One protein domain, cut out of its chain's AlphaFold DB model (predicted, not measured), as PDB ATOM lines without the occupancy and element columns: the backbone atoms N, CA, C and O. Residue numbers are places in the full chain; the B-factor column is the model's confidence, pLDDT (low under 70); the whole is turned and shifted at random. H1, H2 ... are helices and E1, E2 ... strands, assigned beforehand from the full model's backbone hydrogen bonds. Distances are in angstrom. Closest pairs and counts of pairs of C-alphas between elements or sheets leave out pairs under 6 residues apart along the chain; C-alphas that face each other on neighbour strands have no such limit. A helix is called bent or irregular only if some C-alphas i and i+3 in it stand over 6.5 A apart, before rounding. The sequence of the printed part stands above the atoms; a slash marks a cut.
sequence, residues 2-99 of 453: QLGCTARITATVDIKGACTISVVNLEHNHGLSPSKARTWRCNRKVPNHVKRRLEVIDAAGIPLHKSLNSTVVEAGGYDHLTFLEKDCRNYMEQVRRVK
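This is residues 2 to 99 of the 453 residues of the protein "Protein FAR1-RELATED SEQUENCE" of Cuscuta campestris (UniProt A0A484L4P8). Two separate lobes stand at the ends of a long molecule: at one end a lone hairpin of two strands, E1 and E2, and at the other a cluster of three crossed helices, H2, H3 and H4, whose centres make a triangle. A strung-out stretch of chain, residues 26 to 47, bridges the two, with the short helix H1 partway along it. The printed part has 98 residues with two named strands and four named helices, in the order E1, E2, H1, H2, H3, H4; the sheet, E1 - E2, is antiparallel, and the class is mixed, helices and strands. The whole is extended, with a radius of gyration of the C-alphas of 19.6 A and spans of 54 by 37 by 21 A.

Look first at E1, residues 8 to 13, and E2, residues 19 to 25, antiparallel neighbours that form a hairpin, with 164 degrees between their directions. Across them N 10 and O 23 are 2.8 A apart and N 25 and O 8 are 2.8 A apart, both within hydrogen-bond range. H1, residues 34 to 39, touches no helix and is apart from E1. Go on to H2, residues 48 to 59, and H3, residues 64 to 74: they touch and form a helical hairpin, running opposite ways at a steep tilt of 41 degrees, and their closest C-alphas, those of Leu 54 and Ser 67, are 6.6 A apart. H4, residues 85 to 97, touches H2, which meets it with residues 51 to 55 alone; the closest C-alphas, those of Glu 55 and Met 92, are 7.3 A apart, and the two run the same way at a steep tilt of 63 degrees. With residues 85 to 89 alone H4 touches H3, the closest C-alphas being those of Leu 68 and Glu 85, 7.0 A apart, at a steep tilt of 50 degrees, opposite ways. E1 and E2 are apart from H2, H3 and H4. Every O i to N i+4 pair is within hydrogen-bond range in H2 and H4, 6 of 7 are in H3, and 0 of 2 in H1, where 2 of 3 O i to N i+3 pairs are.

Find C-alpha 8 at (33.199, -18.611, -42.391), where E1 begins its 16.6 A; E2 covers 17.5 A. H1 covers 10.0 A and is only just irregular: C-alphas 35 and 38 are 6.50 A apart. From C-alpha 48 at (6.531, -36.899, -49.600), H2 runs 16.8 A, H3 covers 15.8 A, and H4 runs 18.3 A to C-alpha 97 at (-3.615, -32.504, -34.880).

The two C-alphas farthest apart, those of Ile 15 and Ala 60, are 55.1 A apart. The printed part has no cut and no long link. Its mean pLDDT is 81.7; look for values under 70 at residues 2 to 3.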
ATOM      1  N   GLN A   2      35.105 -30.073 -33.524       57.59
ATOM      2  CA  GLN A   2      36.365 -29.527 -32.999       57.59
ATOM      3  C   GLN A   2      36.181 -28.015 -32.832       57.59
ATOM      4  O   GLN A   2      35.598 -27.371 -33.705       57.59
ATOM      5  N   LEU A   3      36.590 -27.471 -31.688       67.69
ATOM      6  CA  LEU A   3      36.490 -26.039 -31.399       67.69
ATOM      7  C   LEU A   3      37.519 -25.275 -32.256       67.69
ATOM      8  O   LEU A   3      38.632 -25.757 -32.449       67.69
ATOM      9  N   GLY A   4      37.143 -24.103 -32.783       76.94
ATOM     10  CA  GLY A   4      38.063 -23.200 -33.496       76.94
ATOM     11  C   GLY A   4      38.182 -23.380 -35.018       76.94
ATOM     12  O   GLY A   4      39.242 -23.106 -35.567       76.94
ATOM     13  N   CYS A   5      37.142 -23.854 -35.716       82.00
ATOM     14  CA  CYS A   5      37.143 -23.883 -37.187       82.00
ATOM     15  C   CYS A   5      37.158 -22.455 -37.769       82.00
ATOM     16  O   CYS A   5      36.350 -21.620 -37.362       82.00
ATOM     17  N   THR A   6      38.056 -22.183 -38.721       84.12
ATOM     18  CA  THR A   6      38.231 -20.868 -39.369       84.12
ATOM     19  C   THR A   6      37.286 -20.637 -40.552       84.12
ATOM     20  O   THR A   6      37.157 -19.499 -41.013       84.12
ATOM     21  N   ALA A   7      36.586 -21.680 -41.011       86.31
ATOM     22  CA  ALA A   7      35.625 -21.592 -42.100       86.31
ATOM     23  C   ALA A   7      34.457 -20.653 -41.753       86.31
ATOM     24  O   ALA A   7      33.743 -20.854 -40.765       86.31
ATOM     25  N   ARG A   8      34.237 -19.631 -42.584       87.06
ATOM     26  CA  ARG A   8      33.199 -18.611 -42.391       87.06
ATOM     27  C   ARG A   8      32.755 -18.035 -43.727       87.06
ATOM     28  O   ARG A   8      33.586 -17.680 -44.556       87.06
ATOM     29  N   ILE A   9      31.447 -17.861 -43.884       91.44
ATOM     30  CA  ILE A   9      30.856 -17.082 -44.972       91.44
ATOM     31  C   ILE A   9      30.134 -15.893 -44.342       91.44
ATOM     32  O   ILE A   9      29.255 -16.087 -43.502       91.44
ATOM     33  N   THR A  10      30.509 -14.679 -44.733       87.94
ATOM     34  CA  THR A  10      29.838 -13.441 -44.320       87.94
ATOM     35  C   THR A  10      29.138 -12.850 -45.532       87.94
ATOM     36  O   THR A  10      29.758 -12.656 -46.576       87.94
ATOM     37  N   ALA A  11      27.850 -12.554 -45.391       90.56
ATOM     38  CA  ALA A  11      27.070 -11.848 -46.395       90.56
ATOM     39  C   ALA A  11      26.542 -10.539 -45.802       90.56
ATOM     40  O   ALA A  11      26.086 -10.513 -44.658       90.56
ATOM     41  N   THR A  12      26.629  -9.464 -46.575       86.44
ATOM     42  CA  THR A  12      26.125  -8.131 -46.235       86.44
ATOM     43  C   THR A  12      24.960  -7.796 -47.154       86.44
ATOM     44  O   THR A  12      25.003  -8.091 -48.346       86.44
ATOM     45  N   VAL A  13      23.909  -7.193 -46.606       89.56
ATOM     46  CA  VAL A  13      22.755  -6.732 -47.385       89.56
ATOM     47  C   VAL A  13      22.852  -5.220 -47.508       89.56
ATOM     48  O   VAL A  13      22.934  -4.526 -46.496       89.56
ATOM     49  N   ASP A  14      22.882  -4.732 -48.743       86.56
ATOM     50  CA  ASP A  14      22.920  -3.306 -49.047       86.56
ATOM     51  C   ASP A  14      21.548  -2.648 -48.804       86.56
ATOM     52  O   ASP A  14      20.511  -3.317 -48.797       86.56
ATOM     53  N   ILE A  15      21.517  -1.322 -48.670       81.12
ATOM     54  CA  ILE A  15      20.298  -0.509 -48.466       81.12
ATOM     55  C   ILE A  15      19.249  -0.681 -49.579       81.12
ATOM     56  O   ILE A  15      18.069  -0.416 -49.361       81.12
ATOM     57  N   LYS A  16      19.651  -1.170 -50.756       82.44
ATOM     58  CA  LYS A  16      18.757  -1.519 -51.876       82.44
ATOM     59  C   LYS A  16      18.230  -2.964 -51.824       82.44
ATOM     60  O   LYS A  16      17.565  -3.401 -52.759       82.44
ATOM     61  N   GLY A  17      18.544  -3.720 -50.770       76.06
ATOM     62  CA  GLY A  17      18.137  -5.118 -50.588       76.06
ATOM     63  C   GLY A  17      18.991  -6.144 -51.344       76.06
ATOM     64  O   GLY A  17      18.665  -7.331 -51.337       76.06
ATOM     65  N   ALA A  18      20.085  -5.724 -51.986       79.12
ATOM     66  CA  ALA A  18      21.007  -6.626 -52.670       79.12
ATOM     67  C   ALA A  18      21.954  -7.300 -51.662       79.12
ATOM     68  O   ALA A  18      22.605  -6.629 -50.868       79.12
ATOM     69  N   CYS A  19      22.033  -8.633 -51.689       84.88
ATOM     70  CA  CYS A  19      22.918  -9.414 -50.823       84.88
ATOM     71  C   CYS A  19      24.268  -9.653 -51.518       84.88
ATOM     72  O   CYS A  19      24.314 -10.297 -52.567       84.88
ATOM     73  N   THR A  20      25.360  -9.166 -50.932       85.50
ATOM     74  CA  THR A  20      26.735  -9.380 -51.407       85.50
ATOM     75  C   THR A  20      27.511 -10.233 -50.411       85.50
ATOM     76  O   THR A  20      27.546  -9.936 -49.218       85.50
ATOM     77  N   ILE A  21      28.166 -11.290 -50.885       87.00
ATOM     78  CA  ILE A  21      29.041 -12.115 -50.044       87.00
ATOM     79  C   ILE A  21      30.378 -11.381 -49.891       87.00
ATOM     80  O   ILE A  21      31.072 -11.170 -50.880       87.00
ATOM     81  N   SER A  22      30.725 -10.969 -48.672       84.38
ATOM     82  CA  SER A  22      31.900 -10.132 -48.393       84.38
ATOM     83  C   SER A  22      33.136 -10.933 -47.989       84.38
ATOM     84  O   SER A  22      34.255 -10.538 -48.302       84.38
ATOM     85  N   VAL A  23      32.957 -12.068 -47.305       87.56
ATOM     86  CA  VAL A  23      34.067 -12.922 -46.856       87.56
ATOM     87  C   VAL A  23      33.702 -14.380 -47.068       87.56
ATOM     88  O   VAL A  23      32.653 -14.823 -46.603       87.56
ATOM     89  N   VAL A  24      34.587 -15.131 -47.718       88.31
ATOM     90  CA  VAL A  24      34.475 -16.583 -47.878       88.31
ATOM     91  C   VAL A  24      35.795 -17.209 -47.451       88.31
ATOM     92  O   VAL A  24      36.783 -17.140 -48.174       88.31
ATOM     93  N   ASN A  25      35.815 -17.808 -46.263       87.31
ATOM     94  CA  ASN A  25      36.889 -18.685 -45.817       87.31
ATOM     95  C   ASN A  25      36.368 -20.127 -45.815       87.31
ATOM     96  O   ASN A  25      35.407 -20.430 -45.106       87.31
ATOM     97  N   LEU A  26      36.982 -20.992 -46.623       86.25
ATOM     98  CA  LEU A  26      36.611 -22.404 -46.778       86.25
ATOM     99  C   LEU A  26      37.609 -23.353 -46.106       86.25
ATOM    100  O   LEU A  26      37.461 -24.570 -46.212       86.25
ATOM    101  N   GLU A  27      38.635 -22.826 -45.440       86.50
ATOM    102  CA  GLU A  27      39.626 -23.661 -44.774       86.50
ATOM    103  C   GLU A  27      39.038 -24.294 -43.514       86.50
ATOM    104  O   GLU A  27      38.511 -23.624 -42.623       86.50
ATOM    105  N   HIS A  28      39.142 -25.619 -43.439       82.56
ATOM    106  CA  HIS A  28      38.698 -26.398 -42.296       82.56
ATOM    107  C   HIS A  28      39.906 -27.013 -41.594       82.56
ATOM    108  O   HIS A  28      40.757 -27.636 -42.219       82.56
ATOM    109  N   ASN A  29      39.932 -26.920 -40.271       85.94
ATOM    110  CA  ASN A  29      40.924 -27.578 -39.419       85.94
ATOM    111  C   ASN A  29      40.545 -29.029 -39.055       85.94
ATOM    112  O   ASN A  29      41.096 -29.604 -38.120       85.94
ATOM    113  N   HIS A  30      39.577 -29.619 -39.761       83.00
ATOM    114  CA  HIS A  30      39.068 -30.963 -39.514       83.00
ATOM    115  C   HIS A  30      38.589 -31.616 -40.815       83.00
ATOM    116  O   HIS A  30      38.190 -30.939 -41.763       83.00
ATOM    117  N   GLY A  31      38.543 -32.951 -40.840       79.31
ATOM    118  CA  GLY A  31      37.959 -33.688 -41.960       79.31
ATOM    119  C   GLY A  31      36.478 -33.347 -42.157       79.31
ATOM    120  O   GLY A  31      35.711 -33.238 -41.195       79.31
ATOM    121  N   LEU A  32      36.063 -33.179 -43.412       80.69
ATOM    122  CA  LEU A  32      34.659 -33.006 -43.772       80.69
ATOM    123  C   LEU A  32      33.992 -34.377 -43.900       80.69
ATOM    124  O   LEU A  32      34.547 -35.304 -44.483       80.69
ATOM    125  N   SER A  33      32.770 -34.510 -43.384       76.25
ATOM    126  CA  SER A  33      31.969 -35.726 -43.554       76.25
ATOM    127  C   SER A  33      30.625 -35.391 -44.203       76.25
ATOM    128  O   SER A  33      29.607 -35.303 -43.508       76.25
ATOM    129  N   PRO A  34      30.595 -35.211 -45.540       74.50
ATOM    130  CA  PRO A  34      29.362 -34.929 -46.273       74.50
ATOM    131  C   PRO A  34      28.304 -36.018 -46.074       74.50
ATOM    132  O   PRO A  34      27.119 -35.726 -45.954       74.50
ATOM    133  N   SER A  35      28.723 -37.279 -45.931       71.00
ATOM    134  CA  SER A  35      27.819 -38.400 -45.654       71.00
ATOM    135  C   SER A  35      27.059 -38.232 -44.335       71.00
ATOM    136  O   SER A  35      25.868 -38.536 -44.273       71.00
ATOM    137  N   LYS A  36      27.696 -37.677 -43.296       72.75
ATOM    138  CA  LYS A  36      27.055 -37.364 -42.008       72.75
ATOM    139  C   LYS A  36      26.258 -36.056 -42.044       72.75
ATOM    140  O   LYS A  36      25.461 -35.823 -41.140       72.75
ATOM    141  N   ALA A  37      26.386 -35.230 -43.088       74.25
ATOM    142  CA  ALA A  37      25.629 -33.982 -43.231       74.25
ATOM    143  C   ALA A  37      24.100 -34.209 -43.247       74.25
ATOM    144  O   ALA A  37      23.337 -33.333 -42.837       74.25
ATOM    145  N   ARG A  38      23.639 -35.404 -43.639       70.00
ATOM    146  CA  ARG A  38      22.215 -35.783 -43.651       70.00
ATOM    147  C   ARG A  38      21.556 -35.843 -42.267       70.00
ATOM    148  O   ARG A  38      20.340 -35.731 -42.176       70.00
ATOM    149  N   THR A  39      22.320 -36.033 -41.186       71.62
ATOM    150  CA  THR A  39      21.756 -36.175 -39.826       71.62
ATOM    151  C   THR A  39      21.480 -34.826 -39.154       71.62
ATOM    152  O   THR A  39      20.760 -34.751 -38.151       71.62
ATOM    153  N   TRP A  40      21.989 -33.732 -39.725       74.44
ATOM    154  CA  TRP A  40      21.779 -32.382 -39.217       74.44
ATOM    155  C   TRP A  40      20.330 -31.949 -39.403       74.44
ATOM    156  O   TRP A  40      19.717 -32.195 -40.437       74.44
ATOM    157  N   ARG A  41      19.767 -31.268 -38.398       74.81
ATOM    158  CA  ARG A  41      18.348 -30.872 -38.397       74.81
ATOM    159  C   ARG A  41      17.949 -30.067 -39.645       74.81
ATOM    160  O   ARG A  41      16.844 -30.260 -40.126       74.81
ATOM    161  N   CYS A  42      18.826 -29.208 -40.165       74.31
ATOM    162  CA  CYS A  42      18.581 -28.413 -41.375       74.31
ATOM    163  C   CYS A  42      18.481 -29.255 -42.660       74.31
ATOM    164  O   CYS A  42      17.766 -28.876 -43.586       74.31
ATOM    165  N   ASN A  43      19.147 -30.411 -42.693       77.56
ATOM    166  CA  ASN A  43      19.196 -31.302 -43.850       77.56
ATOM    167  C   ASN A  43      18.210 -32.475 -43.733       77.56
ATOM    168  O   ASN A  43      17.943 -33.152 -44.725       77.56
ATOM    169  N   ARG A  44      17.635 -32.703 -42.544       84.12
ATOM    170  CA  ARG A  44      16.646 -33.759 -42.318       84.12
ATOM    171  C   ARG A  44      15.287 -33.373 -42.888       84.12
ATOM    172  O   ARG A  44      14.642 -32.440 -42.413       84.12
ATOM    173  N   LYS A  45      14.829 -34.128 -43.886       81.12
ATOM    174  CA  LYS A  45      13.502 -33.971 -44.496       81.12
ATOM    175  C   LYS A  45      12.879 -35.340 -44.735       81.12
ATOM    176  O   LYS A  45      13.503 -36.210 -45.339       81.12
ATOM    177  N   VAL A  46      11.637 -35.507 -44.277       85.75
ATOM    178  CA  VAL A  46      10.823 -36.687 -44.595       85.75
ATOM    179  C   VAL A  46      10.268 -36.504 -46.013       85.75
ATOM    180  O   VAL A  46       9.541 -35.531 -46.247       85.75
ATOM    181  N   PRO A  47      10.598 -37.388 -46.968       86.88
ATOM    182  CA  PRO A  47      10.142 -37.257 -48.344       86.88
ATOM    183  C   PRO A  47       8.632 -37.515 -48.464       86.88
ATOM    184  O   PRO A  47       8.042 -38.283 -47.703       86.88
ATOM    185  N   ASN A  48       7.994 -36.887 -49.455       86.00
ATOM    186  CA  ASN A  48       6.531 -36.899 -49.600       86.00
ATOM    187  C   ASN A  48       5.934 -38.295 -49.844       86.00
ATOM    188  O   ASN A  48       4.787 -38.538 -49.477       86.00
ATOM    189  N   HIS A  49       6.676 -39.215 -50.466       85.88
ATOM    190  CA  HIS A  49       6.209 -40.592 -50.651       85.88
ATOM    191  C   HIS A  49       6.146 -41.350 -49.312       85.88
ATOM    192  O   HIS A  49       5.169 -42.050 -49.055       85.88
ATOM    193  N   VAL A  50       7.125 -41.139 -48.421       86.12
ATOM    194  CA  VAL A  50       7.109 -41.697 -47.059       86.12
ATOM    195  C   VAL A  50       5.965 -41.091 -46.260       86.12
ATOM    196  O   VAL A  50       5.212 -41.836 -45.651       86.12
ATOM    197  N   LYS A  51       5.772 -39.767 -46.316       87.50
ATOM    198  CA  LYS A  51       4.648 -39.086 -45.648       87.50
ATOM    199  C   LYS A  51       3.290 -39.704 -46.000       87.50
ATOM    200  O   LYS A  51       2.589 -40.170 -45.109       87.50
ATOM    201  N   ARG A  52       2.977 -39.802 -47.300       86.31
ATOM    202  CA  ARG A  52       1.729 -40.413 -47.795       86.31
ATOM    203  C   ARG A  52       1.558 -41.849 -47.306       86.31
ATOM    204  O   ARG A  52       0.480 -42.243 -46.877       86.31
ATOM    205  N   ARG A  53       2.636 -42.633 -47.326       85.38
ATOM    206  CA  ARG A  53       2.612 -44.012 -46.840       85.38
ATOM    207  C   ARG A  53       2.389 -44.100 -45.328       85.38
ATOM    208  O   ARG A  53       1.614 -44.945 -44.892       85.38
ATOM    209  N   LEU A  54       3.036 -43.244 -44.535       86.19
ATOM    210  CA  LEU A  54       2.845 -43.191 -43.082       86.19
ATOM    211  C   LEU A  54       1.383 -42.896 -42.726       86.19
ATOM    212  O   LEU A  54       0.842 -43.536 -41.831       86.19
ATOM    213  N   GLU A  55       0.729 -41.997 -43.461       84.06
ATOM    214  CA  GLU A  55      -0.690 -41.679 -43.268       84.06
ATOM    215  C   GLU A  55      -1.610 -42.867 -43.562       84.06
ATOM    216  O   GLU A  55      -2.503 -43.161 -42.768       84.06
ATOM    217  N   VAL A  56      -1.368 -43.588 -44.663       85.56
ATOM    218  CA  VAL A  56      -2.135 -44.796 -45.018       85.56
ATOM    219  C   VAL A  56      -1.956 -45.892 -43.963       85.56
ATOM    220  O   VAL A  56      -2.921 -46.538 -43.557       85.56
ATOM    221  N   ILE A  57      -0.728 -46.092 -43.480       83.88
ATOM    222  CA  ILE A  57      -0.421 -47.108 -42.467       83.88
ATOM    223  C   ILE A  57      -1.022 -46.737 -41.097       83.88
ATOM    224  O   ILE A  57      -1.512 -47.615 -40.383       83.88
ATOM    225  N   ASP A  58      -1.033 -45.451 -40.739       81.19
ATOM    226  CA  ASP A  58      -1.681 -44.960 -39.515       81.19
ATOM    227  C   ASP A  58      -3.203 -45.104 -39.578       81.19
ATOM    228  O   ASP A  58      -3.815 -45.512 -38.592       81.19
ATOM    229  N   ALA A  59      -3.813 -44.863 -40.744       79.94
ATOM    230  CA  ALA A  59      -5.238 -45.118 -40.962       79.94
ATOM    231  C   ALA A  59      -5.598 -46.604 -40.773       79.94
ATOM    232  O   ALA A  59      -6.679 -46.920 -40.283       79.94
ATOM    233  N   ALA A  60      -4.667 -47.514 -41.082       79.88
ATOM    234  CA  ALA A  60      -4.796 -48.945 -40.808       79.88
ATOM    235  C   ALA A  60      -4.509 -49.332 -39.336       79.88
ATOM    236  O   ALA A  60      -4.547 -50.514 -38.992       79.88
ATOM    237  N   GLY A  61      -4.201 -48.369 -38.457       76.56
ATOM    238  CA  GLY A  61      -3.955 -48.597 -37.029       76.56
ATOM    239  C   GLY A  61      -2.614 -49.268 -36.712       76.56
ATOM    240  O   GLY A  61      -2.425 -49.803 -35.617       76.56
ATOM    241  N   ILE A  62      -1.671 -49.275 -37.656       79.12
ATOM    242  CA  ILE A  62      -0.375 -49.927 -37.471       79.12
ATOM    243  C   ILE A  62       0.591 -48.964 -36.756       79.12
ATOM    244  O   ILE A  62       0.773 -47.829 -37.195       79.12
ATOM    245  N   PRO A  63       1.278 -49.407 -35.684       79.94
ATOM    246  CA  PRO A  63       2.218 -48.562 -34.953       79.94
ATOM    247  C   PRO A  63       3.353 -47.999 -35.820       79.94
ATOM    248  O   PRO A  63       3.957 -48.723 -36.617       79.94
ATOM    249  N   LEU A  64       3.728 -46.740 -35.559       80.94
ATOM    250  CA  LEU A  64       4.758 -46.007 -36.306       80.94
ATOM    251  C   LEU A  64       6.082 -46.779 -36.433       80.94
ATOM    252  O   LEU A  64       6.642 -46.845 -37.523       80.94
ATOM    253  N   HIS A  65       6.556 -47.425 -35.362       79.94
ATOM    254  CA  HIS A  65       7.818 -48.177 -35.400       79.94
ATOM    255  C   HIS A  65       7.805 -49.311 -36.445       79.94
ATOM    256  O   HIS A  65       8.817 -49.575 -37.088       79.94
ATOM    257  N   LYS A  66       6.648 -49.956 -36.675       83.38
ATOM    258  CA  LYS A  66       6.503 -50.994 -37.709       83.38
ATOM    259  C   LYS A  66       6.504 -50.390 -39.108       83.38
ATOM    260  O   LYS A  66       7.110 -50.956 -40.012       83.38
ATOM    261  N   SER A  67       5.854 -49.238 -39.270       82.44
ATOM    262  CA  SER A  67       5.824 -48.507 -40.543       82.44
ATOM    263  C   SER A  67       7.220 -48.032 -40.967       82.44
ATOM    264  O   SER A  67       7.608 -48.181 -42.127       82.44
ATOM    265  N   LEU A  68       8.018 -47.550 -40.005       83.25
ATOM    266  CA  LEU A  68       9.374 -47.080 -40.255       83.25
ATOM    267  C   LEU A  68      10.293 -48.230 -40.661       83.25
ATOM    268  O   LEU A  68      11.018 -48.089 -41.640       83.25
ATOM    269  N   ASN A  69      10.209 -49.380 -39.984       84.25
ATOM    270  CA  ASN A  69      11.011 -50.560 -40.322       84.25
ATOM    271  C   ASN A  69      10.865 -50.972 -41.792       84.25
ATOM    272  O   ASN A  69      11.854 -51.337 -42.415       84.25
ATOM    273  N   SER A  70       9.666 -50.867 -42.369       84.69
ATOM    274  CA  SER A  70       9.470 -51.162 -43.792       84.69
ATOM    275  C   SER A  70      10.261 -50.211 -44.695       84.69
ATOM    276  O   SER A  70      10.846 -50.640 -45.681       84.69
ATOM    277  N   THR A  71      10.312 -48.931 -44.327       84.56
ATOM    278  CA  THR A  71      11.042 -47.896 -45.074       84.56
ATOM    279  C   THR A  71      12.556 -48.061 -44.908       84.56
ATOM    280  O   THR A  71      13.316 -47.870 -45.849       84.56
ATOM    281  N   VAL A  72      12.996 -48.461 -43.711       86.00
ATOM    282  CA  VAL A  72      14.399 -48.771 -43.403       86.00
ATOM    283  C   VAL A  72      14.886 -49.966 -44.222       86.00
ATOM    284  O   VAL A  72      15.987 -49.919 -44.761       86.00
ATOM    285  N   VAL A  73      14.076 -51.025 -44.325       86.25
ATOM    286  CA  VAL A  73      14.413 -52.224 -45.110       86.25
ATOM    287  C   VAL A  73      14.535 -51.890 -46.595       86.25
ATOM    288  O   VAL A  73      15.506 -52.297 -47.221       86.25
ATOM    289  N   GLU A  74      13.606 -51.107 -47.145       84.12
ATOM    290  CA  GLU A  74      13.660 -50.666 -48.547       84.12
ATOM    291  C   GLU A  74      14.884 -49.795 -48.849       84.12
ATOM    292  O   GLU A  74      15.482 -49.923 -49.913       84.12
ATOM    293  N   ALA A  75      15.291 -48.947 -47.903       82.25
ATOM    294  CA  ALA A  75      16.487 -48.121 -48.039       82.25
ATOM    295  C   ALA A  75      17.800 -48.899 -47.810       82.25
ATOM    296  O   ALA A  75      18.873 -48.336 -47.997       82.25
ATOM    297  N   GLY A  76      17.746 -50.168 -47.391       84.81
ATOM    298  CA  GLY A  76      18.939 -50.964 -47.084       84.81
ATOM    299  C   GLY A  76      19.590 -50.635 -45.734       84.81
ATOM    300  O   GLY A  76      20.743 -50.986 -45.508       84.81
ATOM    301  N   GLY A  77      18.871 -49.970 -44.825       83.69
ATOM    302  CA  GLY A  77      19.345 -49.633 -43.482       83.69
ATOM    303  C   GLY A  77      19.106 -48.176 -43.085       83.69
ATOM    304  O   GLY A  77      18.739 -47.325 -43.894       83.69
ATOM    305  N   TYR A  78      19.331 -47.872 -41.804       80.44
ATOM    306  CA  TYR A  78      19.159 -46.518 -41.260       80.44
ATOM    307  C   TYR A  78      20.145 -45.508 -41.859       80.44
ATOM    308  O   TYR A  78      19.848 -44.317 -41.930       80.44
ATOM    309  N   ASP A  79      21.298 -45.982 -42.334       78.56
ATOM    310  CA  ASP A  79      22.338 -45.141 -42.916       78.56
ATOM    311  C   ASP A  79      21.957 -44.532 -44.268       78.56
ATOM    312  O   ASP A  79      22.558 -43.550 -44.692       78.56
ATOM    313  N   HIS A  80      20.926 -45.044 -44.927       78.50
ATOM    314  CA  HIS A  80      20.485 -44.528 -46.222       78.50
ATOM    315  C   HIS A  80      19.265 -43.604 -46.111       78.50
ATOM    316  O   HIS A  80      18.797 -43.068 -47.114       78.50
ATOM    317  N   LEU A  81      18.765 -43.364 -44.893       82.50
ATOM    318  CA  LEU A  81      17.643 -42.463 -44.657       82.50
ATOM    319  C   LEU A  81      18.102 -41.018 -44.429       82.50
ATOM    320  O   LEU A  81      19.081 -40.732 -43.737       82.50
ATOM    321  N   THR A  82      17.326 -40.080 -44.973       80.94
ATOM    322  CA  THR A  82      17.510 -38.629 -44.800       80.94
ATOM    323  C   THR A  82      16.767 -38.072 -43.583       80.94
ATOM    324  O   THR A  82      16.699 -36.859 -43.401       80.94
ATOM    325  N   PHE A  83      16.146 -38.923 -42.768       84.31
ATOM    326  CA  PHE A  83      15.304 -38.532 -41.638       84.31
ATOM    327  C   PHE A  83      15.343 -39.591 -40.530       84.31
ATOM    328  O   PHE A  83      15.700 -40.742 -40.767       84.31
ATOM    329  N   LEU A  84      14.963 -39.195 -39.313       84.50
ATOM    330  CA  LEU A  84      14.898 -40.077 -38.144       84.50
ATOM    331  C   LEU A  84      13.454 -40.475 -37.815       84.50
ATOM    332  O   LEU A  84      12.493 -39.825 -38.232       84.50
ATOM    333  N   GLU A  85      13.294 -41.492 -36.961       83.31
ATOM    334  CA  GLU A  85      11.987 -41.868 -36.402       83.31
ATOM    335  C   GLU A  85      11.284 -40.673 -35.746       83.31
ATOM    336  O   GLU A  85      10.082 -40.476 -35.918       83.31
ATOM    337  N   LYS A  86      12.046 -39.837 -35.031       83.69
ATOM    338  CA  LYS A  86      11.530 -38.621 -34.397       83.69
ATOM    339  C   LYS A  86      10.893 -37.667 -35.409       83.69
ATOM    340  O   LYS A  86       9.882 -37.052 -35.096       83.69
ATOM    341  N   ASP A  87      11.443 -37.569 -36.616       85.44
ATOM    342  CA  ASP A  87      10.906 -36.690 -37.657       85.44
ATOM    343  C   ASP A  87       9.583 -37.242 -38.210       85.44
ATOM    344  O   ASP A  87       8.631 -36.486 -38.392       85.44
ATOM    345  N   CYS A  88       9.478 -38.566 -38.369       84.94
ATOM    346  CA  CYS A  88       8.220 -39.233 -38.721       84.94
ATOM    347  C   CYS A  88       7.165 -39.076 -37.621       84.94
ATOM    348  O   CYS A  88       5.998 -38.840 -37.912       84.94
ATOM    349  N   ARG A  89       7.573 -39.173 -36.352       84.19
ATOM    350  CA  ARG A  89       6.686 -39.000 -35.196       84.19
ATOM    351  C   ARG A  89       6.129 -37.585 -35.127       84.19
ATOM    352  O   ARG A  89       4.921 -37.435 -35.006       84.19
ATOM    353  N   ASN A  90       6.990 -36.578 -35.270       85.12
ATOM    354  CA  ASN A  90       6.578 -35.176 -35.310       85.12
ATOM    355  C   ASN A  90       5.625 -34.913 -36.487       85.12
ATOM    356  O   ASN A  90       4.615 -34.240 -36.314       85.12
ATOM    357  N   TYR A  91       5.921 -35.473 -37.668       85.62
ATOM    358  CA  TYR A  91       5.043 -35.367 -38.835       85.62
ATOM    359  C   TYR A  91       3.661 -35.972 -38.568       85.62
ATOM    360  O   TYR A  91       2.647 -35.314 -38.769       85.62
ATOM    361  N   MET A  92       3.613 -37.206 -38.064       83.25
ATOM    362  CA  MET A  92       2.350 -37.878 -37.762       83.25
ATOM    363  C   MET A  92       1.569 -37.180 -36.653       83.25
ATOM    364  O   MET A  92       0.345 -37.124 -36.710       83.25
ATOM    365  N   GLU A  93       2.254 -36.626 -35.655       79.94
ATOM    366  CA  GLU A  93       1.613 -35.801 -34.637       79.94
ATOM    367  C   GLU A  93       0.962 -34.564 -35.265       79.94
ATOM    368  O   GLU A  93      -0.200 -34.282 -34.979       79.94
ATOM    369  N   GLN A  94       1.662 -33.878 -36.173       79.38
ATOM    370  CA  GLN A  94       1.106 -32.746 -36.911       79.38
ATOM    371  C   GLN A  94      -0.120 -33.162 -37.733       79.38
ATOM    372  O   GLN A  94      -1.157 -32.518 -37.618       79.38
ATOM    373  N   VAL A  95      -0.049 -34.274 -38.477       79.69
ATOM    374  CA  VAL A  95      -1.181 -34.807 -39.262       79.69
ATOM    375  C   VAL A  95      -2.387 -35.139 -38.379       79.69
ATOM    376  O   VAL A  95      -3.528 -34.853 -38.744       79.69
ATOM    377  N   ARG A  96      -2.164 -35.739 -37.205       76.31
ATOM    378  CA  ARG A  96      -3.250 -36.074 -36.273       76.31
ATOM    379  C   ARG A  96      -3.885 -34.835 -35.654       76.31
ATOM    380  O   ARG A  96      -5.088 -34.847 -35.415       76.31
ATOM    381  N   ARG A  97      -3.107 -33.771 -35.426       71.75
ATOM    382  CA  ARG A  97      -3.615 -32.504 -34.880       71.75
ATOM    383  C   ARG A  97      -4.567 -31.783 -35.836       71.75
ATOM    384  O   ARG A  97      -5.461 -31.093 -35.370       71.75
ATOM    385  N   VAL A  98      -4.447 -31.997 -37.147       71.88
ATOM    386  CA  VAL A  98      -5.362 -31.398 -38.142       71.88
ATOM    387  C   VAL A  98      -6.739 -32.086 -38.198       71.88
ATOM    388  O   VAL A  98      -7.614 -31.644 -38.937       71.88
ATOM    389  N   LYS A  99      -6.955 -33.178 -37.446       71.31
ATOM    390  CA  LYS A  99      -8.229 -33.913 -37.388       71.31
ATOM    391  C   LYS A  99      -8.883 -33.762 -36.015       71.31
ATOM    392  O   LYS A  99      -8.214 -33.928 -34.993       71.31
TER     393      LYS A  99